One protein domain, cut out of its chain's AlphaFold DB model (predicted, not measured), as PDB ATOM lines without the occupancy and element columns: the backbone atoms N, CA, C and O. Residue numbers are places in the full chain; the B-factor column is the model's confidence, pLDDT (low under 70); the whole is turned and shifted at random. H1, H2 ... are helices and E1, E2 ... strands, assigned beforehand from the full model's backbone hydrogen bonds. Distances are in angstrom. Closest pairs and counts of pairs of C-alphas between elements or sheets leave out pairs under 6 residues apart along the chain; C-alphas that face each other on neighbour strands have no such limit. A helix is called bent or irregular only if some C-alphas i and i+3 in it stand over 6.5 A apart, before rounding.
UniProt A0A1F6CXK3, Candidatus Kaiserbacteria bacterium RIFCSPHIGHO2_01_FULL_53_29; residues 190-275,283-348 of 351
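Overview. This is residues 190 to 275 and 283 to 348 of the 351 residues of a protein of Candidatus Kaiserbacteria bacterium RIFCSPHIGHO2_01_FULL_53_29 (UniProt A0A1F6CXK3). One long helix, H7, runs along most of the domain's length, and H1 and H4, side by side and running the same way, cross it steeply. A small two-stranded sheet, E1 and E2, packs on the side of H4 away from H7, H3 runs along the first part of H7, and H8 with residues 328 to 343 makes the end beyond H1. The printed part has 152 residues with eight named helices and two named strands, in the order H1, H2, E1, H3, H4, H5, E2, H6, H7, H8. The sheet, order E1, E2, is parallel, and the class is mostly helix. The whole is compact, with a radius of gyration of the C-alphas of 16.1 A and spans of 52 by 35 by 25 A.

Along the chain. H1, residues 190 to 204, begins at C-alpha 190 (14.778, -4.703, -25.522) and is 22.1 A long; it is irregular, but only just, with C-alphas 190 and 193 6.55 A apart. H2 is residues 206 to 211 and E1 residues 215 to 218. H3, residues 230 to 241, and H4, residues 250 to 261, are each 16.2 A long. H5 is residues 265 to 268, E2 residues 288 to 291 and H6 residues 292 to 298. H7, residues 301 to 327, is 39.1 A long, has a kink of 25 degrees near residue 317, and ends at C-alpha 327 (15.913, -19.403, -11.928). H8, residues 344 to 347, ends at C-alpha 347 (17.892, -7.595, -18.348).

Arrangement. H4 is the hub, touching H1, H3, H5 and H7. H4 and H7 run opposite ways at a steep tilt of 64 degrees; the closest C-alphas, of Ala 254 and Tyr 311, are 5.0 A apart. H4 touches H1 at a shallow tilt of 12 degrees, the same way, closest at the C-alphas of Met 204 and His 257, 6.2 A. H3 and H4 only just touch, with 3 pairs of C-alphas within 8 A, closest at Leu 240 and Ala 251, 5.8 A. H4 and H5 only just touch, with 3 such pairs, only at the corner by their link, closest at the C-alphas of Leu 259 and Leu 265, 5.2 A. H7 touches H3 with residues 301 to 311 alone, closest at the C-alphas of Ile 232 and Asp 301, 6.7 A, and H1 with residues 314 to 322 alone, closest at the C-alphas of Val 199 and Val 318, 6.4 A. H2 touches H1, closest at the C-alphas of Asp 201 and Ala 209, 5.3 A. The helix packing is mostly crossed, but only just, with 2 of 6 tilted pairs shallow. In the parallel pair E1 and E2, N 216 and O 288 are 2.8 A apart and N 218 and O 290 2.9 A, within hydrogen-bond range. The closest C-alphas of E1 and H4, of Ile 215 and Asn 252, are 6.3 A apart. H6 and H7 are near each other, with 5 pairs of C-alphas within 10 A. H8 is close but not clearly touching to H7, where the C-alphas of Ile 326 and Lys 344 are 5.8 A apart. Every O i to N i+4 pair is within hydrogen-bond range in H2, H3, H4 and H6, against 10 of 11 in H1 and 22 of 23 in H7; H5 and H8 are too short for such a pair.

Size, cuts and confidence. The C-alphas of Arg 225 and Lys 340, the two farthest apart, are 51.8 A apart. Residues 276 to 282 are not printed, and C-alphas 275 and 283 are 12.5 A apart across the cut. The links E1 to H3 and H7 to H8 are long. The mean pLDDT of the printed part is 86.6; residues 209 to 210, 221 to 224, 243 to 247, 271 to 275 and 283 to 285 are under 70.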
ATOM      1  N   GLU A 190      13.336  -4.429 -25.465       86.12
ATOM      2  CA  GLU A 190      14.778  -4.703 -25.522       86.12
ATOM      3  C   GLU A 190      15.108  -6.141 -25.096       86.12
ATOM      4  O   GLU A 190      16.085  -6.710 -25.580       86.12
ATOM      5  N   ILE A 191      14.299  -6.733 -24.211       89.94
ATOM      6  CA  ILE A 191      14.512  -8.082 -23.671       89.94
ATOM      7  C   ILE A 191      13.901  -9.166 -24.576       89.94
ATOM      8  O   ILE A 191      14.505 -10.222 -24.766       89.94
ATOM      9  N   ASP A 192      12.741  -8.907 -25.184       88.94
ATOM     10  CA  ASP A 192      11.997  -9.855 -26.019       88.94
ATOM     11  C   ASP A 192      12.856 -10.456 -27.143       88.94
ATOM     12  O   ASP A 192      12.808 -11.671 -27.309       88.94
ATOM     13  N   PRO A 193      13.701  -9.706 -27.884       87.69
ATOM     14  CA  PRO A 193      14.570 -10.310 -28.898       87.69
ATOM     15  C   PRO A 193      15.539 -11.362 -28.343       87.69
ATOM     16  O   PRO A 193      15.860 -12.330 -29.033       87.69
ATOM     17  N   ILE A 194      16.003 -11.186 -27.101       90.69
ATOM     18  CA  ILE A 194      16.907 -12.127 -26.429       90.69
ATOM     19  C   ILE A 194      16.136 -13.397 -26.062       90.69
ATOM     20  O   ILE A 194      16.560 -14.499 -26.408       90.69
ATOM     21  N   LEU A 195      14.972 -13.246 -25.422       93.31
ATOM     22  CA  LEU A 195      14.119 -14.371 -25.026       93.31
ATOM     23  C   LEU A 195      13.585 -15.141 -26.235       93.31
ATOM     24  O   LEU A 195      13.660 -16.366 -26.269       93.31
ATOM     25  N   ASN A 196      13.096 -14.434 -27.253       92.12
ATOM     26  CA  ASN A 196      12.557 -15.038 -28.466       92.12
ATOM     27  C   ASN A 196      13.625 -15.817 -29.230       92.12
ATOM     28  O   ASN A 196      13.306 -16.833 -29.839       92.12
ATOM     29  N   ARG A 197      14.888 -15.372 -29.190       89.56
ATOM     30  CA  ARG A 197      16.003 -16.138 -29.747       89.56
ATOM     31  C   ARG A 197      16.216 -17.451 -28.993       89.56
ATOM     32  O   ARG A 197      16.328 -18.481 -29.642       89.56
ATOM     33  N   LEU A 198      16.217 -17.430 -27.659       92.50
ATOM     34  CA  LEU A 198      16.349 -18.655 -26.859       92.50
ATOM     35  C   LEU A 198      15.186 -19.626 -27.106       92.50
ATOM     36  O   LEU A 198      15.395 -20.824 -27.240       92.50
ATOM     37  N   VAL A 199      13.958 -19.113 -27.223       94.25
ATOM     38  CA  VAL A 199      12.793 -19.937 -27.583       94.25
ATOM     39  C   VAL A 199      12.920 -20.475 -29.013       94.25
ATOM     40  O   VAL A 199      12.594 -21.629 -29.270       94.25
ATOM     41  N   ALA A 200      13.419 -19.668 -29.951       91.69
ATOM     42  CA  ALA A 200      13.701 -20.104 -31.313       91.69
ATOM     43  C   ALA A 200      14.744 -21.235 -31.362       91.69
ATOM     44  O   ALA A 200      14.559 -22.177 -32.132       91.69
ATOM     45  N   ASP A 201      15.797 -21.162 -30.540       90.50
ATOM     46  CA  ASP A 201      16.791 -22.231 -30.385       90.50
ATOM     47  C   ASP A 201      16.134 -23.533 -29.892       90.50
ATOM     48  O   ASP A 201      16.409 -24.600 -30.445       90.50
ATOM     49  N   ASP A 202      15.222 -23.448 -28.918       91.94
ATOM     50  CA  ASP A 202      14.514 -24.614 -28.376       91.94
ATOM     51  C   ASP A 202      13.573 -25.273 -29.400       91.94
ATOM     52  O   ASP A 202      13.522 -26.499 -29.488       91.94
ATOM     53  N   VAL A 203      12.819 -24.478 -30.175       92.00
ATOM     54  CA  VAL A 203      11.761 -25.008 -31.059       92.00
ATOM     55  C   VAL A 203      12.245 -25.393 -32.458       92.00
ATOM     56  O   VAL A 203      11.732 -26.341 -33.046       92.00
ATOM     57  N   MET A 204      13.228 -24.680 -33.013       87.75
ATOM     58  CA  MET A 204      13.744 -24.934 -34.369       87.75
ATOM     59  C   MET A 204      15.076 -25.691 -34.360       87.75
ATOM     60  O   MET A 204      15.553 -26.119 -35.417       87.75
ATOM     61  N   GLY A 205      15.664 -25.861 -33.175       86.62
ATOM     62  CA  GLY A 205      16.967 -26.462 -32.955       86.62
ATOM     63  C   GLY A 205      18.108 -25.435 -33.024       86.62
ATOM     64  O   GLY A 205      18.079 -24.510 -33.848       86.62
ATOM     65  N   PRO A 206      19.173 -25.629 -32.220       75.88
ATOM     66  CA  PRO A 206      20.280 -24.678 -32.118       75.88
ATOM     67  C   PRO A 206      21.027 -24.511 -33.444       75.88
ATOM     68  O   PRO A 206      21.556 -23.438 -33.714       75.88
ATOM     69  N   GLU A 207      21.041 -25.531 -34.308       77.00
ATOM     70  CA  GLU A 207      21.662 -25.451 -35.636       77.00
ATOM     71  C   GLU A 207      20.985 -24.410 -36.535       77.00
ATOM     72  O   GLU A 207      21.666 -23.716 -37.290       77.00
ATOM     73  N   PHE A 208      19.659 -24.267 -36.449       74.88
ATOM     74  CA  PHE A 208      18.917 -23.320 -37.275       74.88
ATOM     75  C   PHE A 208      19.068 -21.893 -36.748       74.88
ATOM     76  O   PHE A 208      19.451 -20.988 -37.490       74.88
ATOM     77  N   ALA A 209      18.810 -21.680 -35.462       66.69
ATOM     78  CA  ALA A 209      18.838 -20.341 -34.886       66.69
ATOM     79  C   ALA A 209      20.267 -19.808 -34.657       66.69
ATOM     80  O   ALA A 209      20.463 -18.595 -34.735       66.69
ATOM     81  N   SER A 210      21.283 -20.675 -34.535       67.69
ATOM     82  CA  SER A 210      22.700 -20.269 -34.605       67.69
ATOM     83  C   SER A 210      23.182 -20.016 -36.032       67.69
ATOM     84  O   SER A 210      24.156 -19.287 -36.226       67.69
ATOM     85  N   ALA A 211      22.526 -20.598 -37.044       73.94
ATOM     86  CA  ALA A 211      22.899 -20.356 -38.429       73.94
ATOM     87  C   ALA A 211      22.557 -18.933 -38.870       73.94
ATOM     88  O   ALA A 211      23.317 -18.394 -39.661       73.94
ATOM     89  N   TYR A 212      21.477 -18.321 -38.381       77.31
ATOM     90  CA  TYR A 212      20.981 -17.028 -38.868       77.31
ATOM     91  C   TYR A 212      20.979 -15.959 -37.776       77.31
ATOM     92  O   TYR A 212      20.646 -16.237 -36.635       77.31
ATOM     93  N   SER A 213      21.292 -14.708 -38.124       75.06
ATOM     94  CA  SER A 213      21.349 -13.601 -37.157       75.06
ATOM     95  C   SER A 213      19.977 -13.118 -36.664       75.06
ATOM     96  O   SER A 213      19.892 -12.435 -35.646       75.06
ATOM     97  N   SER A 214      18.911 -13.389 -37.423       83.38
ATOM     98  CA  SER A 214      17.507 -13.151 -37.059       83.38
ATOM     99  C   SER A 214      16.565 -13.845 -38.052       83.38
ATOM    100  O   SER A 214      17.014 -14.381 -39.067       83.38
ATOM    101  N   ILE A 215      15.258 -13.796 -37.778       87.81
ATOM    102  CA  ILE A 215      14.198 -14.247 -38.689       87.81
ATOM    103  C   ILE A 215      13.365 -13.043 -39.130       87.81
ATOM    104  O   ILE A 215      12.762 -12.343 -38.310       87.81
ATOM    105  N   GLN A 216      13.313 -12.815 -40.437       87.62
ATOM    106  CA  GLN A 216      12.617 -11.697 -41.064       87.62
ATOM    107  C   GLN A 216      11.620 -12.189 -42.113       87.62
ATOM    108  O   GLN A 216      11.680 -13.322 -42.590       87.62
ATOM    109  N   ARG A 217      10.695 -11.308 -42.484       86.50
ATOM    110  CA  ARG A 217       9.748 -11.539 -43.575       86.50
ATOM    111  C   ARG A 217       9.827 -10.405 -44.588       86.50
ATOM    112  O   ARG A 217      10.043  -9.257 -44.208       86.50
ATOM    113  N   THR A 218       9.600 -10.721 -45.854       85.69
ATOM    114  CA  THR A 218       9.388  -9.748 -46.939       85.69
ATOM    115  C   THR A 218       7.969  -9.867 -47.464       85.69
ATOM    116  O   THR A 218       7.441 -10.977 -47.498       85.69
ATOM    117  N   GLY A 219       7.405  -8.761 -47.945       77.50
ATOM    118  CA  GLY A 219       6.048  -8.712 -48.492       77.50
ATOM    119  C   GLY A 219       5.050  -8.002 -47.576       77.50
ATOM    120  O   GLY A 219       5.355  -7.691 -46.420       77.50
ATOM    121  N   ALA A 220       3.870  -7.721 -48.123       75.06
ATOM    122  CA  ALA A 220       2.713  -7.196 -47.412       75.06
ATOM    123  C   ALA A 220       1.524  -8.185 -47.514       75.06
ATOM    124  O   ALA A 220       0.841  -8.205 -48.547       75.06
ATOM    125  N   PRO A 221       1.221  -8.948 -46.443       64.44
ATOM    126  CA  PRO A 221       0.382 -10.157 -46.473       64.44
ATOM    127  C   PRO A 221      -1.021  -9.977 -47.072       64.44
ATOM    128  O   PRO A 221      -1.617 -10.940 -47.537       64.44
ATOM    129  N   PHE A 222      -1.555  -8.753 -47.096       66.19
ATOM    130  CA  PHE A 222      -2.945  -8.460 -47.474       66.19
ATOM    131  C   PHE A 222      -3.089  -7.736 -48.817       66.19
ATOM    132  O   PHE A 222      -4.120  -7.130 -49.094       66.19
ATOM    133  N   THR A 223      -2.058  -7.773 -49.661       61.09
ATOM    134  CA  THR A 223      -2.093  -7.138 -50.989       61.09
ATOM    135  C   THR A 223      -2.678  -8.036 -52.092       61.09
ATOM    136  O   THR A 223      -2.934  -7.551 -53.194       61.09
ATOM    137  N   TYR A 224      -2.960  -9.317 -51.809       60.09
ATOM    138  CA  TYR A 224      -3.366 -10.325 -52.803       60.09
ATOM    139  C   TYR A 224      -4.548 -11.208 -52.363       60.09
ATOM    140  O   TYR A 224      -4.961 -11.213 -51.207       60.09
ATOM    141  N   ARG A 225      -5.082 -11.993 -53.316       71.56
ATOM    142  CA  ARG A 225      -6.105 -13.028 -53.087       71.56
ATOM    143  C   ARG A 225      -5.521 -14.155 -52.224       71.56
ATOM    144  O   ARG A 225      -4.609 -14.847 -52.670       71.56
ATOM    145  N   ALA A 226      -6.063 -14.332 -51.026       78.69
ATOM    146  CA  ALA A 226      -5.680 -15.395 -50.104       78.69
ATOM    147  C   ALA A 226      -6.426 -16.707 -50.399       78.69
ATOM    148  O   ALA A 226      -7.552 -16.685 -50.904       78.69
ATOM    149  N   ALA A 227      -5.798 -17.840 -50.073       82.38
ATOM    150  CA  ALA A 227      -6.445 -19.154 -50.106       82.38
ATOM    151  C   ALA A 227      -7.273 -19.444 -48.842       82.38
ATOM    152  O   ALA A 227      -8.135 -20.321 -48.876       82.38
ATOM    153  N   SER A 228      -7.021 -18.707 -47.756       87.00
ATOM    154  CA  SER A 228      -7.713 -18.864 -46.477       87.00
ATOM    155  C   SER A 228      -8.964 -17.981 -46.342       87.00
ATOM    156  O   SER A 228      -9.116 -16.978 -47.044       87.00
ATOM    157  N   SER A 229      -9.847 -18.337 -45.412       88.44
ATOM    158  CA  SER A 229     -11.037 -17.571 -45.029       88.44
ATOM    159  C   SER A 229     -10.697 -16.218 -44.386       88.44
ATOM    160  O   SER A 229      -9.647 -16.031 -43.773       88.44
ATOM    161  N   GLU A 230     -11.611 -15.247 -44.507       87.62
ATOM    162  CA  GLU A 230     -11.423 -13.890 -43.965       87.62
ATOM    163  C   GLU A 230     -11.227 -13.882 -42.439       87.62
ATOM    164  O   GLU A 230     -10.475 -13.064 -41.914       87.62
ATOM    165  N   GLU A 231     -11.883 -14.801 -41.730       88.69
ATOM    166  CA  GLU A 231     -11.785 -14.943 -40.274       88.69
ATOM    167  C   GLU A 231     -10.359 -15.306 -39.836       88.69
ATOM    168  O   GLU A 231      -9.748 -14.582 -39.050       88.69
ATOM    169  N   ILE A 232      -9.779 -16.346 -40.436       89.88
ATOM    170  CA  ILE A 232      -8.407 -16.775 -40.145       89.88
ATOM    171  C   ILE A 232      -7.388 -15.707 -40.535       89.88
ATOM    172  O   ILE A 232      -6.413 -15.479 -39.819       89.88
ATOM    173  N   LEU A 233      -7.608 -15.014 -41.654       88.12
ATOM    174  CA  LEU A 233      -6.716 -13.940 -42.087       88.12
ATOM    175  C   LEU A 233      -6.718 -12.757 -41.118       88.12
ATOM    176  O   LEU A 233      -5.665 -12.149 -40.925       88.12
ATOM    177  N   LYS A 234      -7.857 -12.446 -40.486       87.00
ATOM    178  CA  LYS A 234      -7.937 -11.419 -39.437       87.00
ATOM    179  C   LYS A 234      -7.130 -11.817 -38.206       87.00
ATOM    180  O   LYS A 234      -6.348 -11.001 -37.724       87.00
ATOM    181  N   GLU A 235      -7.249 -13.057 -37.732       88.25
ATOM    182  CA  GLU A 235      -6.419 -13.554 -36.621       88.25
ATOM    183  C   GLU A 235      -4.927 -13.532 -36.972       88.25
ATOM    184  O   GLU A 235      -4.092 -13.075 -36.190       88.25
ATOM    185  N   PHE A 236      -4.579 -13.952 -38.189       90.12
ATOM    186  CA  PHE A 236      -3.199 -13.915 -38.655       90.12
ATOM    187  C   PHE A 236      -2.662 -12.479 -38.736       90.12
ATOM    188  O   PHE A 236      -1.540 -12.199 -38.311       90.12
ATOM    189  N   GLN A 237      -3.476 -11.531 -39.206       86.44
ATOM    190  CA  GLN A 237      -3.119 -10.113 -39.253       86.44
ATOM    191  C   GLN A 237      -2.771  -9.554 -37.879       86.44
ATOM    192  O   GLN A 237      -1.832  -8.763 -37.767       86.44
ATOM    193  N   VAL A 238      -3.505  -9.963 -36.845       86.19
ATOM    194  CA  VAL A 238      -3.243  -9.541 -35.470       86.19
ATOM    195  C   VAL A 238      -1.837  -9.945 -35.057       86.19
ATOM    196  O   VAL A 238      -1.063  -9.077 -34.654       86.19
ATOM    197  N   ILE A 239      -1.480 -11.227 -35.184       88.69
ATOM    198  CA  ILE A 239      -0.170 -11.701 -34.712       88.69
ATOM    199  C   ILE A 239       0.974 -11.078 -35.518       88.69
ATOM    200  O   ILE A 239       2.038 -10.785 -34.979       88.69
ATOM    201  N   LEU A 240       0.754 -10.792 -36.806       86.81
ATOM    202  CA  LEU A 240       1.739 -10.107 -37.640       86.81
ATOM    203  C   LEU A 240       1.884  -8.615 -37.301       86.81
ATOM    204  O   LEU A 240       2.896  -8.025 -37.692       86.81
ATOM    205  N   SER A 241       0.889  -8.025 -36.635       81.00
ATOM    206  CA  SER A 241       0.860  -6.620 -36.211       81.00
ATOM    207  C   SER A 241       1.375  -6.416 -34.783       81.00
ATOM    208  O   SER A 241       1.583  -5.271 -34.377       81.00
ATOM    209  N   GLU A 242       1.615  -7.496 -34.030       79.75
ATOM    210  CA  GLU A 242       2.339  -7.434 -32.761       79.75
ATOM    211  C   GLU A 242       3.754  -6.894 -33.040       79.75
ATOM    212  O   GLU A 242       4.545  -7.529 -33.748       79.75
ATOM    213  N   ARG A 243       4.098  -5.693 -32.542       62.22
ATOM    214  CA  ARG A 243       5.493  -5.231 -32.651       62.22
ATOM    215  C   ARG A 243       6.337  -6.033 -31.669       62.22
ATOM    216  O   ARG A 243       6.363  -5.726 -30.482       62.22
ATOM    217  N   GLY A 244       7.084  -7.000 -32.188       55.59
ATOM    218  CA  GLY A 244       8.258  -7.536 -31.508       55.59
ATOM    219  C   GLY A 244       9.420  -6.541 -31.575       55.59
ATOM    220  O   GLY A 244       9.502  -5.734 -32.508       55.59
ATOM    221  N   GLY A 245      10.328  -6.590 -30.600       54.31
ATOM    222  CA  GLY A 245      11.622  -5.916 -30.714       54.31
ATOM    223  C   GLY A 245      12.364  -6.311 -32.002       54.31
ATOM    224  O   GLY A 245      12.022  -7.281 -32.683       54.31
ATOM    225  N   GLN A 246      13.382  -5.535 -32.377       58.16
ATOM    226  CA  GLN A 246      14.208  -5.853 -33.546       58.16
ATOM    227  C   GLN A 246      14.940  -7.188 -33.306       58.16
ATOM    228  O   GLN A 246      15.783  -7.272 -32.419       58.16
ATOM    229  N   GLY A 247      14.622  -8.215 -34.101       68.56
ATOM    230  CA  GLY A 247      15.237  -9.548 -34.027       68.56
ATOM    231  C   GLY A 247      14.310 -10.618 -33.436       68.56
ATOM    232  O   GLY A 247      13.807 -10.476 -32.331       68.56
ATOM    233  N   TYR A 248      14.092 -11.700 -34.193       83.62
ATOM    234  CA  TYR A 248      13.242 -12.850 -33.833       83.62
ATOM    235  C   TYR A 248      11.795 -12.508 -33.393       83.62
ATOM    236  O   TYR A 248      11.387 -12.851 -32.284       83.62
ATOM    237  N   PRO A 249      10.956 -11.876 -34.240       89.31
ATOM    238  CA  PRO A 249       9.531 -11.727 -33.935       89.31
ATOM    239  C   PRO A 249       8.836 -13.092 -33.817       89.31
ATOM    240  O   PRO A 249       9.000 -13.937 -34.699       89.31
ATOM    241  N   LEU A 250       8.011 -13.296 -32.784       91.75
ATOM    242  CA  LEU A 250       7.352 -14.588 -32.526       91.75
ATOM    243  C   LEU A 250       6.466 -15.051 -33.682       91.75
ATOM    244  O   LEU A 250       6.500 -16.222 -34.039       91.75
ATOM    245  N   ALA A 251       5.739 -14.141 -34.335       92.00
ATOM    246  CA  ALA A 251       4.947 -14.489 -35.515       92.00
ATOM    247  C   ALA A 251       5.819 -15.001 -36.676       92.00
ATOM    248  O   ALA A 251       5.424 -15.912 -37.405       92.00
ATOM    249  N   ASN A 252       7.035 -14.466 -36.824       92.62
ATOM    250  CA  ASN A 252       7.980 -14.947 -37.827       92.62
ATOM    251  C   ASN A 252       8.583 -16.301 -37.425       92.62
ATOM    252  O   ASN A 252       8.772 -17.146 -38.300       92.62
ATOM    253  N   ILE A 253       8.857 -16.520 -36.132       93.88
ATOM    254  CA  ILE A 253       9.284 -17.828 -35.608       93.88
ATOM    255  C   ILE A 253       8.189 -18.866 -35.863       93.88
ATOM    256  O   ILE A 253       8.489 -19.900 -36.442       93.88
ATOM    257  N   ALA A 254       6.928 -18.568 -35.543       95.44
ATOM    258  CA  ALA A 254       5.791 -19.462 -35.772       95.44
ATOM    259  C   ALA A 254       5.656 -19.859 -37.250       95.44
ATOM    260  O   ALA A 254       5.586 -21.043 -37.579       95.44
ATOM    261  N   CYS A 255       5.702 -18.879 -38.162       95.12
ATOM    262  CA  CYS A 255       5.683 -19.150 -39.603       95.12
ATOM    263  C   CYS A 255       6.855 -20.046 -40.016       95.12
ATOM    264  O   CYS A 255       6.674 -21.027 -40.732       95.12
ATOM    265  N   THR A 256       8.064 -19.716 -39.560       94.06
ATOM    266  CA  THR A 256       9.285 -20.445 -39.925       94.06
ATOM    267  C   THR A 256       9.274 -21.866 -39.373       94.06
ATOM    268  O   THR A 256       9.626 -22.790 -40.097       94.06
ATOM    269  N   HIS A 257       8.795 -22.057 -38.147       95.12
ATOM    270  CA  HIS A 257       8.646 -23.356 -37.504       95.12
ATOM    271  C   HIS A 257       7.676 -24.262 -38.281       95.12
ATOM    272  O   HIS A 257       8.015 -25.404 -38.589       95.12
ATOM    273  N   VAL A 258       6.520 -23.742 -38.712       96.31
ATOM    274  CA  VAL A 258       5.574 -24.495 -39.558       96.31
ATOM    275  C   VAL A 258       6.151 -24.784 -40.948       96.31
ATOM    276  O   VAL A 258       5.992 -25.881 -41.483       96.31
ATOM    277  N   LEU A 259       6.865 -23.827 -41.548       95.31
ATOM    278  CA  LEU A 259       7.562 -24.058 -42.814       95.31
ATOM    279  C   LEU A 259       8.649 -25.135 -42.672       95.31
ATOM    280  O   LEU A 259       8.803 -25.963 -43.570       95.31
ATOM    281  N   GLN A 260       9.385 -25.151 -41.561       93.75
ATOM    282  CA  GLN A 260      10.411 -26.148 -41.256       93.75
ATOM    283  C   GLN A 260       9.806 -27.538 -41.078       93.75
ATOM    284  O   GLN A 260      10.264 -28.473 -41.735       93.75
ATOM    285  N   SER A 261       8.753 -27.673 -40.268       94.06
ATOM    286  CA  SER A 261       8.108 -28.966 -39.999       94.06
ATOM    287  C   SER A 261       7.506 -29.606 -41.256       94.06
ATOM    288  O   SER A 261       7.454 -30.830 -41.369       94.06
ATOM    289  N   LYS A 262       7.121 -28.787 -42.243       94.75
ATOM    290  CA  LYS A 262       6.617 -29.231 -43.552       94.75
ATOM    291  C   LYS A 262       7.704 -29.412 -44.621       94.75
ATOM    292  O   LYS A 262       7.382 -29.780 -45.748       94.75
ATOM    293  N   GLY A 263       8.974 -29.125 -44.323       94.62
ATOM    294  CA  GLY A 263      10.059 -29.168 -45.313       94.62
ATOM    295  C   GLY A 263       9.949 -28.091 -46.404       94.62
ATOM    296  O   GLY A 263      10.447 -28.268 -47.514       94.62
ATOM    297  N   LEU A 264       9.284 -26.973 -46.105       95.12
ATOM    298  CA  LEU A 264       8.942 -25.911 -47.055       95.12
ATOM    299  C   LEU A 264       9.854 -24.681 -46.975       95.12
ATOM    300  O   LEU A 264       9.682 -23.775 -47.788       95.12
ATOM    301  N   LEU A 265      10.835 -24.631 -46.066       91.31
ATOM    302  CA  LEU A 265      11.720 -23.465 -45.901       91.31
ATOM    303  C   LEU A 265      12.283 -22.959 -47.240       91.31
ATOM    304  O   LEU A 265      12.094 -21.797 -47.582       91.31
ATOM    305  N   GLY A 266      12.866 -23.845 -48.054       89.00
ATOM    306  CA  GLY A 266      13.444 -23.466 -49.349       89.00
ATOM    307  C   GLY A 266      12.427 -22.948 -50.376       89.00
ATOM    308  O   GLY A 266      12.778 -22.117 -51.205       89.00
ATOM    309  N   LYS A 267      11.159 -23.386 -50.314       92.81
ATOM    310  CA  LYS A 267      10.099 -22.918 -51.230       92.81
ATOM    311  C   LYS A 267       9.730 -21.456 -50.967       92.81
ATOM    312  O   LYS A 267       9.406 -20.737 -51.908       92.81
ATOM    313  N   TYR A 268       9.726 -21.049 -49.699       92.38
ATOM    314  CA  TYR A 268       9.268 -19.723 -49.270       92.38
ATOM    315  C   TYR A 268      10.415 -18.787 -48.895       92.38
ATOM    316  O   TYR A 268      10.160 -17.620 -48.595       92.38
ATOM    317  N   GLN A 269      11.658 -19.273 -48.905       90.31
ATOM    318  CA  GLN A 269      12.835 -18.453 -48.676       90.31
ATOM    319  C   GLN A 269      12.860 -17.315 -49.697       90.31
ATOM    320  O   GLN A 269      12.870 -17.525 -50.910       90.31
ATOM    321  N   ALA A 270      12.843 -16.088 -49.192       84.69
ATOM    322  CA  ALA A 270      13.047 -14.924 -50.023       84.69
ATOM    323  C   ALA A 270      14.535 -14.854 -50.365       84.69
ATOM    324  O   ALA A 270      15.388 -14.992 -49.485       84.69
ATOM    325  N   ASN A 271      14.851 -14.599 -51.632       69.12
ATOM    326  CA  ASN A 271      16.203 -14.224 -52.021       69.12
ATOM    327  C   ASN A 271      16.491 -12.855 -51.391       69.12
ATOM    328  O   ASN A 271      16.101 -11.826 -51.946       69.12
ATOM    329  N   SER A 272      17.090 -12.817 -50.199       55.31
ATOM    330  CA  SER A 272      17.568 -11.555 -49.653       55.31
ATOM    331  C   SER A 272      18.822 -11.133 -50.421       55.31
ATOM    332  O   SER A 272      19.687 -11.942 -50.752       55.31
ATOM    333  N   VAL A 273      18.818  -9.849 -50.772       48.56
ATOM    334  CA  VAL A 273      19.859  -9.044 -51.424       48.56
ATOM    335  C   VAL A 273      21.269  -9.540 -51.099       48.56
ATOM    336  O   VAL A 273      21.538  -9.788 -49.928       48.56
ATOM    337  N   ASP A 274      22.142  -9.612 -52.118       42.88
ATOM    338  CA  ASP A 274      23.589  -9.885 -52.039       42.88
ATOM    339  C   ASP A 274      24.236  -9.228 -50.809       42.88
ATOM    340  O   ASP A 274      24.773  -8.116 -50.859       42.88
ATOM    341  N   TYR A 275      24.189  -9.915 -49.673       47.62
ATOM    342  CA  TYR A 275      24.918  -9.502 -48.494       47.62
ATOM    343  C   TYR A 275      26.320 -10.042 -48.693       47.62
ATOM    344  O   TYR A 275      26.529 -11.256 -48.740       47.62
ATOM    345  N   GLU A 283      30.900 -15.248 -37.944       58.56
ATOM    346  CA  GLU A 283      29.759 -14.333 -38.022       58.56
ATOM    347  C   GLU A 283      28.476 -15.104 -38.372       58.56
ATOM    348  O   GLU A 283      28.496 -15.945 -39.276       58.56
ATOM    349  N   PRO A 284      27.352 -14.856 -37.668       60.19
ATOM    350  CA  PRO A 284      26.082 -15.492 -38.001       60.19
ATOM    351  C   PRO A 284      25.705 -15.170 -39.451       60.19
ATOM    352  O   PRO A 284      25.952 -14.058 -39.929       60.19
ATOM    353  N   LYS A 285      25.092 -16.128 -40.166       67.19
ATOM    354  CA  LYS A 285      24.617 -15.874 -41.535       67.19
ATOM    355  C   LYS A 285      23.615 -14.711 -41.501       67.19
ATOM    356  O   LYS A 285      22.962 -14.498 -40.471       67.19
ATOM    357  N   PRO A 286      23.464 -13.968 -42.614       73.94
ATOM    358  CA  PRO A 286      22.435 -12.938 -42.738       73.94
ATOM    359  C   PRO A 286      21.051 -13.462 -42.324       73.94
ATOM    360  O   PRO A 286      20.838 -14.671 -42.350       73.94
ATOM    361  N   PRO A 287      20.094 -12.589 -41.973       82.69
ATOM    362  CA  PRO A 287      18.777 -13.013 -41.511       82.69
ATOM    363  C   PRO A 287      18.108 -14.045 -42.428       82.69
ATOM    364  O   PRO A 287      18.051 -13.852 -43.648       82.69
ATOM    365  N   TYR A 288      17.535 -15.104 -41.847       87.69
ATOM    366  CA  TYR A 288      16.636 -15.972 -42.601       87.69
ATOM    367  C   TYR A 288      15.401 -15.159 -42.971       87.69
ATOM    368  O   TYR A 288      14.733 -14.600 -42.101       87.69
ATOM    369  N   THR A 289      15.120 -15.069 -44.266       89.44
ATOM    370  CA  THR A 289      14.040 -14.237 -44.788       89.44
ATOM    371  C   THR A 289      13.085 -15.097 -45.599       89.44
ATOM    372  O   THR A 289      13.530 -15.857 -46.456       89.44
ATOM    373  N   PHE A 290      11.778 -14.973 -45.360       90.81
ATOM    374  CA  PHE A 290      10.742 -15.670 -46.131       90.81
ATOM    375  C   PHE A 290       9.692 -14.703 -46.697       90.81
ATOM    376  O   PHE A 290       9.468 -13.617 -46.156       90.81
ATOM    377  N   ASN A 291       9.053 -15.084 -47.804       91.25
ATOM    378  CA  ASN A 291       8.020 -14.282 -48.458       91.25
ATOM    379  C   ASN A 291       6.641 -14.536 -47.825       91.25
ATOM    380  O   ASN A 291       6.023 -15.572 -48.069       91.25
ATOM    381  N   ILE A 292       6.151 -13.578 -47.033       90.94
ATOM    382  CA  ILE A 292       4.862 -13.704 -46.337       90.94
ATOM    383  C   ILE A 292       3.670 -13.665 -47.300       90.94
ATOM    384  O   ILE A 292       2.673 -14.336 -47.055       90.94
ATOM    385  N   ASP A 293       3.776 -12.952 -48.422       89.56
ATOM    386  CA  ASP A 293       2.692 -12.836 -49.410       89.56
ATOM    387  C   ASP A 293       2.446 -14.181 -50.079       89.56
ATOM    388  O   ASP A 293       1.309 -14.589 -50.313       89.56
ATOM    389  N   GLN A 294       3.535 -14.901 -50.346       90.94
ATOM    390  CA  GLN A 294       3.464 -16.256 -50.859       90.94
ATOM    391  C   GLN A 294       2.881 -17.222 -49.824       90.94
ATOM    392  O   GLN A 294       2.087 -18.078 -50.203       90.94
ATOM    393  N   VAL A 295       3.222 -17.079 -48.537       92.38
ATOM    394  CA  VAL A 295       2.589 -17.865 -47.461       92.38
ATOM    395  C   VAL A 295       1.080 -17.610 -47.441       92.38
ATOM    396  O   VAL A 295       0.320 -18.564 -47.546       92.38
ATOM    397  N   VAL A 296       0.631 -16.350 -47.416       90.44
ATOM    398  CA  VAL A 296      -0.804 -16.002 -47.366       90.44
ATOM    399  C   VAL A 296      -1.588 -16.457 -48.592       90.44
ATOM    400  O   VAL A 296      -2.743 -16.877 -48.484       90.44
ATOM    401  N   ARG A 297      -0.969 -16.398 -49.769       90.44
ATOM    402  CA  ARG A 297      -1.593 -16.874 -51.003       90.44
ATOM    403  C   ARG A 297      -1.723 -18.395 -51.039       90.44
ATOM    404  O   ARG A 297      -2.722 -18.888 -51.552       90.44
ATOM    405  N   ASP A 298      -0.708 -19.112 -50.566       92.44
ATOM    406  CA  ASP A 298      -0.603 -20.557 -50.758       92.44
ATOM    407  C   ASP A 298      -1.211 -21.363 -49.590       92.44
ATOM    408  O   ASP A 298      -1.685 -22.472 -49.827       92.44
ATOM    409  N   PHE A 299      -1.182 -20.851 -48.351       94.19
ATOM    410  CA  PHE A 299      -1.628 -21.591 -47.162       94.19
ATOM    411  C   PHE A 299      -3.154 -21.668 -47.063       94.19
ATOM    412  O   PHE A 299      -3.874 -20.670 -47.184       94.19
ATOM    413  N   THR A 300      -3.632 -22.877 -46.781       94.88
ATOM    414  CA  THR A 300      -5.039 -23.150 -46.455       94.88
ATOM    415  C   THR A 300      -5.387 -22.732 -45.023       94.88
ATOM    416  O   THR A 300      -4.498 -22.509 -44.201       94.88
ATOM    417  N   ASP A 301      -6.685 -22.714 -44.700       94.81
ATOM    418  CA  ASP A 301      -7.194 -22.482 -43.341       94.81
ATOM    419  C   ASP A 301      -6.491 -23.352 -42.289       94.81
ATOM    420  O   ASP A 301      -6.122 -22.873 -41.221       94.81
ATOM    421  N   GLU A 302      -6.275 -24.630 -42.600       95.69
ATOM    422  CA  GLU A 302      -5.624 -25.580 -41.698       95.69
ATOM    423  C   GLU A 302      -4.156 -25.215 -41.435       95.69
ATOM    424  O   GLU A 302      -3.665 -25.285 -40.314       95.69
ATOM    425  N   GLU A 303      -3.444 -24.769 -42.465       96.06
ATOM    426  CA  GLU A 303      -2.032 -24.406 -42.339       96.06
ATOM    427  C   GLU A 303      -1.852 -23.076 -41.620       96.06
ATOM    428  O   GLU A 303      -0.917 -22.918 -40.839       96.06
ATOM    429  N   MET A 304      -2.771 -22.136 -41.828       95.56
ATOM    430  CA  MET A 304      -2.801 -20.899 -41.057       95.56
ATOM    431  C   MET A 304      -3.139 -21.147 -39.587       95.56
ATOM    432  O   MET A 304      -2.508 -20.542 -38.722       95.56
ATOM    433  N   LYS A 305      -4.058 -22.073 -39.283       96.25
ATOM    434  CA  LYS A 305      -4.319 -22.504 -37.900       96.25
ATOM    435  C   LYS A 305      -3.071 -23.073 -37.241       96.25
ATOM    436  O   LYS A 305      -2.746 -22.655 -36.141       96.25
ATOM    437  N   GLN A 306      -2.304 -23.907 -37.943       97.44
ATOM    438  CA  GLN A 306      -1.029 -24.422 -37.424       97.44
ATOM    439  C   GLN A 306      -0.038 -23.299 -37.079       97.44
ATOM    440  O   GLN A 306       0.689 -23.402 -36.094       97.44
ATOM    441  N   VAL A 307      -0.013 -22.208 -37.854       96.88
ATOM    442  CA  VAL A 307       0.822 -21.037 -37.531       96.88
ATOM    443  C   VAL A 307       0.289 -20.285 -36.311       96.88
ATOM    444  O   VAL A 307       1.081 -19.895 -35.454       96.88
ATOM    445  N   LEU A 308      -1.027 -20.088 -36.208       95.31
ATOM    446  CA  LEU A 308      -1.661 -19.441 -35.053       95.31
ATOM    447  C   LEU A 308      -1.452 -20.244 -33.763       95.31
ATOM    448  O   LEU A 308      -1.112 -19.666 -32.733       95.31
ATOM    449  N   ASP A 309      -1.592 -21.564 -33.827       95.75
ATOM    450  CA  ASP A 309      -1.378 -22.459 -32.691       95.75
ATOM    451  C   ASP A 309       0.101 -22.496 -32.303       95.75
ATOM    452  O   ASP A 309       0.429 -22.255 -31.144       95.75
ATOM    453  N   SER A 310       1.014 -22.614 -33.279       96.94
ATOM    454  CA  SER A 310       2.449 -22.483 -33.004       96.94
ATOM    455  C   SER A 310       2.791 -21.129 -32.379       96.94
ATOM    456  O   SER A 310       3.676 -21.063 -31.534       96.94
ATOM    457  N   TYR A 311       2.133 -20.040 -32.776       95.69
ATOM    458  CA  TYR A 311       2.345 -18.728 -32.169       95.69
ATOM    459  C   TYR A 311       1.868 -18.681 -30.709       95.69
ATOM    460  O   TYR A 311       2.578 -18.153 -29.852       95.69
ATOM    461  N   ARG A 312       0.697 -19.255 -30.412       93.75
ATOM    462  CA  ARG A 312       0.157 -19.357 -29.046       93.75
ATOM    463  C   ARG A 312       1.084 -20.175 -28.143       93.75
ATOM    464  O   ARG A 312       1.418 -19.711 -27.050       93.75
ATOM    465  N   ASP A 313       1.586 -21.304 -28.638       96.19
ATOM    466  CA  ASP A 313       2.568 -22.137 -27.938       96.19
ATOM    467  C   ASP A 313       3.860 -21.362 -27.651       96.19
ATOM    468  O   ASP A 313       4.408 -21.427 -26.549       96.19
ATOM    469  N   LEU A 314       4.323 -20.547 -28.604       96.12
ATOM    470  CA  LEU A 314       5.495 -19.695 -28.405       96.12
ATOM    471  C   LEU A 314       5.261 -18.622 -27.329       96.12
ATOM    472  O   LEU A 314       6.176 -18.352 -26.554       96.12
ATOM    473  N   LYS A 315       4.059 -18.030 -27.213       94.31
ATOM    474  CA  LYS A 315       3.749 -17.091 -26.110       94.31
ATOM    475  C   LYS A 315       3.889 -17.771 -24.747       94.31
ATOM    476  O   LYS A 315       4.440 -17.162 -23.829       94.31
ATOM    477  N   LYS A 316       3.428 -19.022 -24.619       96.12
ATOM    478  CA  LYS A 316       3.620 -19.840 -23.411       96.12
ATOM    479  C   LYS A 316       5.108 -20.107 -23.162       96.12
ATOM    480  O   LYS A 316       5.604 -19.806 -22.075       96.12
ATOM    481  N   ALA A 317       5.827 -20.576 -24.183       97.44
ATOM    482  CA  ALA A 317       7.248 -20.906 -24.099       97.44
ATOM    483  C   ALA A 317       8.119 -19.704 -23.693       97.44
ATOM    484  O   ALA A 317       9.078 -19.868 -22.945       97.44
ATOM    485  N   VAL A 318       7.774 -18.481 -24.114       96.25
ATOM    486  CA  VAL A 318       8.476 -17.260 -23.683       96.25
ATOM    487  C   VAL A 318       8.350 -17.039 -22.177       96.25
ATOM    488  O   VAL A 318       9.353 -16.754 -21.525       96.25
ATOM    489  N   VAL A 319       7.159 -17.206 -21.594       97.62
ATOM    490  CA  VAL A 319       6.979 -17.074 -20.136       97.62
ATOM    491  C   VAL A 319       7.788 -18.135 -19.393       97.62
ATOM    492  O   VAL A 319       8.461 -17.831 -18.410       97.62
ATOM    493  N   GLU A 320       7.766 -19.371 -19.882       98.44
ATOM    494  CA  GLU A 320       8.557 -20.463 -19.310       98.44
ATOM    495  C   GLU A 320      10.062 -20.200 -19.436       98.44
ATOM    496  O   GLU A 320      10.811 -20.464 -18.496       98.44
ATOM    497  N   LYS A 321      10.503 -19.594 -20.544       98.06
ATOM    498  CA  LYS A 321      11.899 -19.205 -20.747       98.06
ATOM    499  C   LYS A 321      12.330 -18.080 -19.811       98.06
ATOM    500  O   LYS A 321      13.448 -18.132 -19.312       98.06
ATOM    501  N   ILE A 322      11.464 -17.105 -19.519       98.31
ATOM    502  CA  ILE A 322      11.729 -16.081 -18.491       98.31
ATOM    503  C   ILE A 322      12.002 -16.754 -17.143       98.31
ATOM    504  O   ILE A 322      13.003 -16.449 -16.495       98.31
ATOM    505  N   ILE A 323      11.131 -17.686 -16.741       98.56
ATOM    506  CA  ILE A 323      11.270 -18.428 -15.483       98.56
ATOM    507  C   ILE A 323      12.602 -19.185 -15.460       98.56
ATOM    508  O   ILE A 323      13.367 -19.051 -14.507       98.56
ATOM    509  N   ASP A 324      12.906 -19.940 -16.515       98.38
ATOM    510  CA  ASP A 324      14.101 -20.784 -16.573       98.38
ATOM    511  C   ASP A 324      15.405 -19.966 -16.621       98.38
ATOM    512  O   ASP A 324      16.343 -20.282 -15.891       98.38
ATOM    513  N   VAL A 325      15.454 -18.872 -17.393       98.12
ATOM    514  CA  VAL A 325      16.634 -17.986 -17.479       98.12
ATOM    515  C   VAL A 325      16.938 -17.319 -16.141       98.12
ATOM    516  O   VAL A 325      18.105 -17.199 -15.775       98.12
ATOM    517  N   ILE A 326      15.918 -16.893 -15.395       98.06
ATOM    518  CA  ILE A 326      16.125 -16.244 -14.096       98.06
ATOM    519  C   ILE A 326      16.475 -17.287 -13.033       98.06
ATOM    520  O   ILE A 326      17.457 -17.137 -12.302       98.06
ATOM    521  N   GLU A 327      15.709 -18.375 -12.946       96.81
ATOM    522  CA  GLU A 327      15.913 -19.403 -11.928       96.81
ATOM    523  C   GLU A 327      17.258 -20.119 -12.103       96.81
ATOM    524  O   GLU A 327      17.987 -20.321 -11.127       96.81
ATOM    525  N   ARG A 328      17.619 -20.444 -13.347       96.75
ATOM    526  CA  ARG A 328      18.811 -21.219 -13.712       96.75
ATOM    527  C   ARG A 328      19.817 -20.394 -14.509       96.75
ATOM    528  O   ARG A 328      20.422 -20.903 -15.446       96.75
ATOM    529  N   GLU A 329      20.045 -19.148 -14.100       95.44
ATOM    530  CA  GLU A 329      20.924 -18.175 -14.776       95.44
ATOM    531  C   GLU A 329      22.289 -18.738 -15.223       95.44
ATOM    532  O   GLU A 329      22.788 -18.398 -16.293       95.44
ATOM    533  N   GLN A 330      22.867 -19.667 -14.455       95.12
ATOM    534  CA  GLN A 330      24.167 -20.285 -14.738       95.12
ATOM    535  C   GLN A 330      24.165 -21.157 -16.007       95.12
ATOM    536  O   GLN A 330      25.222 -21.435 -16.567       95.12
ATOM    537  N   GLN A 331      22.991 -21.590 -16.477       95.94
ATOM    538  CA  GLN A 331      22.820 -22.310 -17.746       95.94
ATOM    539  C   GLN A 331      22.793 -21.368 -18.957       95.94
ATOM    540  O   GLN A 331      22.872 -21.827 -20.093       95.94
ATOM    541  N   TYR A 332      22.719 -20.059 -18.716       95.62
ATOM    542  CA  TYR A 332      22.551 -19.025 -19.728       95.62
ATOM    543  C   TYR A 332      23.673 -17.976 -19.636       95.62
ATOM    544  O   TYR A 332      23.402 -16.818 -19.309       95.62
ATOM    545  N   PRO A 333      24.944 -18.342 -19.901       94.56
ATOM    546  CA  PRO A 333      26.039 -17.376 -19.934       94.56
ATOM    547  C   PRO A 333      25.831 -16.356 -21.062       94.56
ATOM    548  O   PRO A 333      25.420 -16.719 -22.164       94.56
ATOM    549  N   ASP A 334      26.146 -15.084 -20.813       90.75
ATOM    550  CA  ASP A 334      25.997 -14.034 -21.821       90.75
ATOM    551  C   ASP A 334      27.145 -14.099 -22.851       90.75
ATOM    552  O   ASP A 334      28.315 -13.868 -22.505       90.75
ATOM    553  N   PRO A 335      26.858 -14.379 -24.136       84.38
ATOM    554  CA  PRO A 335      27.887 -14.403 -25.168       84.38
ATOM    555  C   PRO A 335      28.550 -13.031 -25.383       84.38
ATOM    556  O   PRO A 335      29.723 -12.987 -25.760       84.38
ATOM    557  N   GLN A 336      27.860 -11.916 -25.112       84.81
ATOM    558  CA  GLN A 336      28.402 -10.563 -25.294       84.81
ATOM    559  C   GLN A 336      29.531 -10.258 -24.307       84.81
ATOM    560  O   GLN A 336      30.495  -9.569 -24.651       84.81
ATOM    561  N   THR A 337      29.467 -10.827 -23.103       85.88
ATOM    562  CA  THR A 337      30.506 -10.675 -22.075       85.88
ATOM    563  C   THR A 337      31.495 -11.841 -22.052       85.88
ATOM    564  O   THR A 337      32.367 -11.893 -21.181       85.88
ATOM    565  N   ARG A 338      31.407 -12.759 -23.029       86.12
ATOM    566  CA  ARG A 338      32.164 -14.023 -23.080       86.12
ATOM    567  C   ARG A 338      31.939 -14.883 -21.828       86.12
ATOM    568  O   ARG A 338      32.883 -15.482 -21.316       86.12
ATOM    569  N   GLY A 339      30.704 -14.901 -21.326       88.62
ATOM    570  CA  GLY A 339      30.289 -15.683 -20.162       88.62
ATOM    571  C   GLY A 339      30.773 -15.143 -18.816       88.62
ATOM    572  O   GLY A 339      30.779 -15.885 -17.840       88.62
ATOM    573  N   LYS A 340      31.200 -13.874 -18.741       90.56
ATOM    574  CA  LYS A 340      31.519 -13.224 -17.455       90.56
ATOM    575  C   LYS A 340      30.268 -12.889 -16.642       90.56
ATOM    576  O   LYS A 340      30.353 -12.782 -15.425       90.56
ATOM    577  N   THR A 341      29.151 -12.696 -17.331       93.50
ATOM    578  CA  THR A 341      27.813 -12.471 -16.780       93.50
ATOM    579  C   THR A 341      26.849 -13.490 -17.384       93.50
ATOM    580  O   THR A 341      27.213 -14.257 -18.283       93.50
ATOM    581  N   THR A 342      25.615 -13.495 -16.905       95.88
ATOM    582  CA  THR A 342      24.518 -14.299 -17.446       95.88
ATOM    583  C   THR A 342      23.600 -13.447 -18.321       95.88
ATOM    584  O   THR A 342      23.590 -12.218 -18.229       95.88
ATOM    585  N   ILE A 343      22.790 -14.089 -19.165       95.19
ATOM    586  CA  ILE A 343      21.753 -13.413 -19.956       95.19
ATOM    587  C   ILE A 343      20.796 -12.643 -19.040       95.19
ATOM    588  O   ILE A 343      20.400 -11.528 -19.375       95.19
ATOM    589  N   LYS A 344      20.470 -13.199 -17.869       95.19
ATOM    590  CA  LYS A 344      19.626 -12.546 -16.867       95.19
ATOM    591  C   LYS A 344      20.185 -11.181 -16.450       95.19
ATOM    592  O   LYS A 344      19.427 -10.220 -16.355       95.19
ATOM    593  N   ASP A 345      21.500 -11.061 -16.274       93.75
ATOM    594  CA  ASP A 345      22.135  -9.789 -15.894       93.75
ATOM    595  C   ASP A 345      21.954  -8.713 -16.978       93.75
ATOM    596  O   ASP A 345      21.818  -7.531 -16.670       93.75
ATOM    597  N   SER A 346      21.857  -9.115 -18.252       92.12
ATOM    598  CA  SER A 346      21.577  -8.198 -19.365       92.12
ATOM    599  C   SER A 346      20.152  -7.621 -19.351       92.12
ATOM    600  O   SER A 346      19.864  -6.710 -20.128       92.12
ATOM    601  N   PHE A 347      19.250  -8.128 -18.499       93.81
ATOM    602  CA  PHE A 347      17.892  -7.595 -18.348       93.81
ATOM    603  C   PHE A 347      17.860  -6.346 -17.468       93.81
ATOM    604  O   PHE A 347      16.947  -5.528 -17.602       93.81
ATOM    605  N   TYR A 348      18.861  -6.152 -16.609       89.12
ATOM    606  CA  TYR A 348      19.023  -4.917 -15.855       89.12
ATOM    607  C   TYR A 348      19.641  -3.817 -16.729       89.12
ATOM    608  O   TYR A 348      20.372  -4.062 -17.695       89.12
TER     609      TYR A 348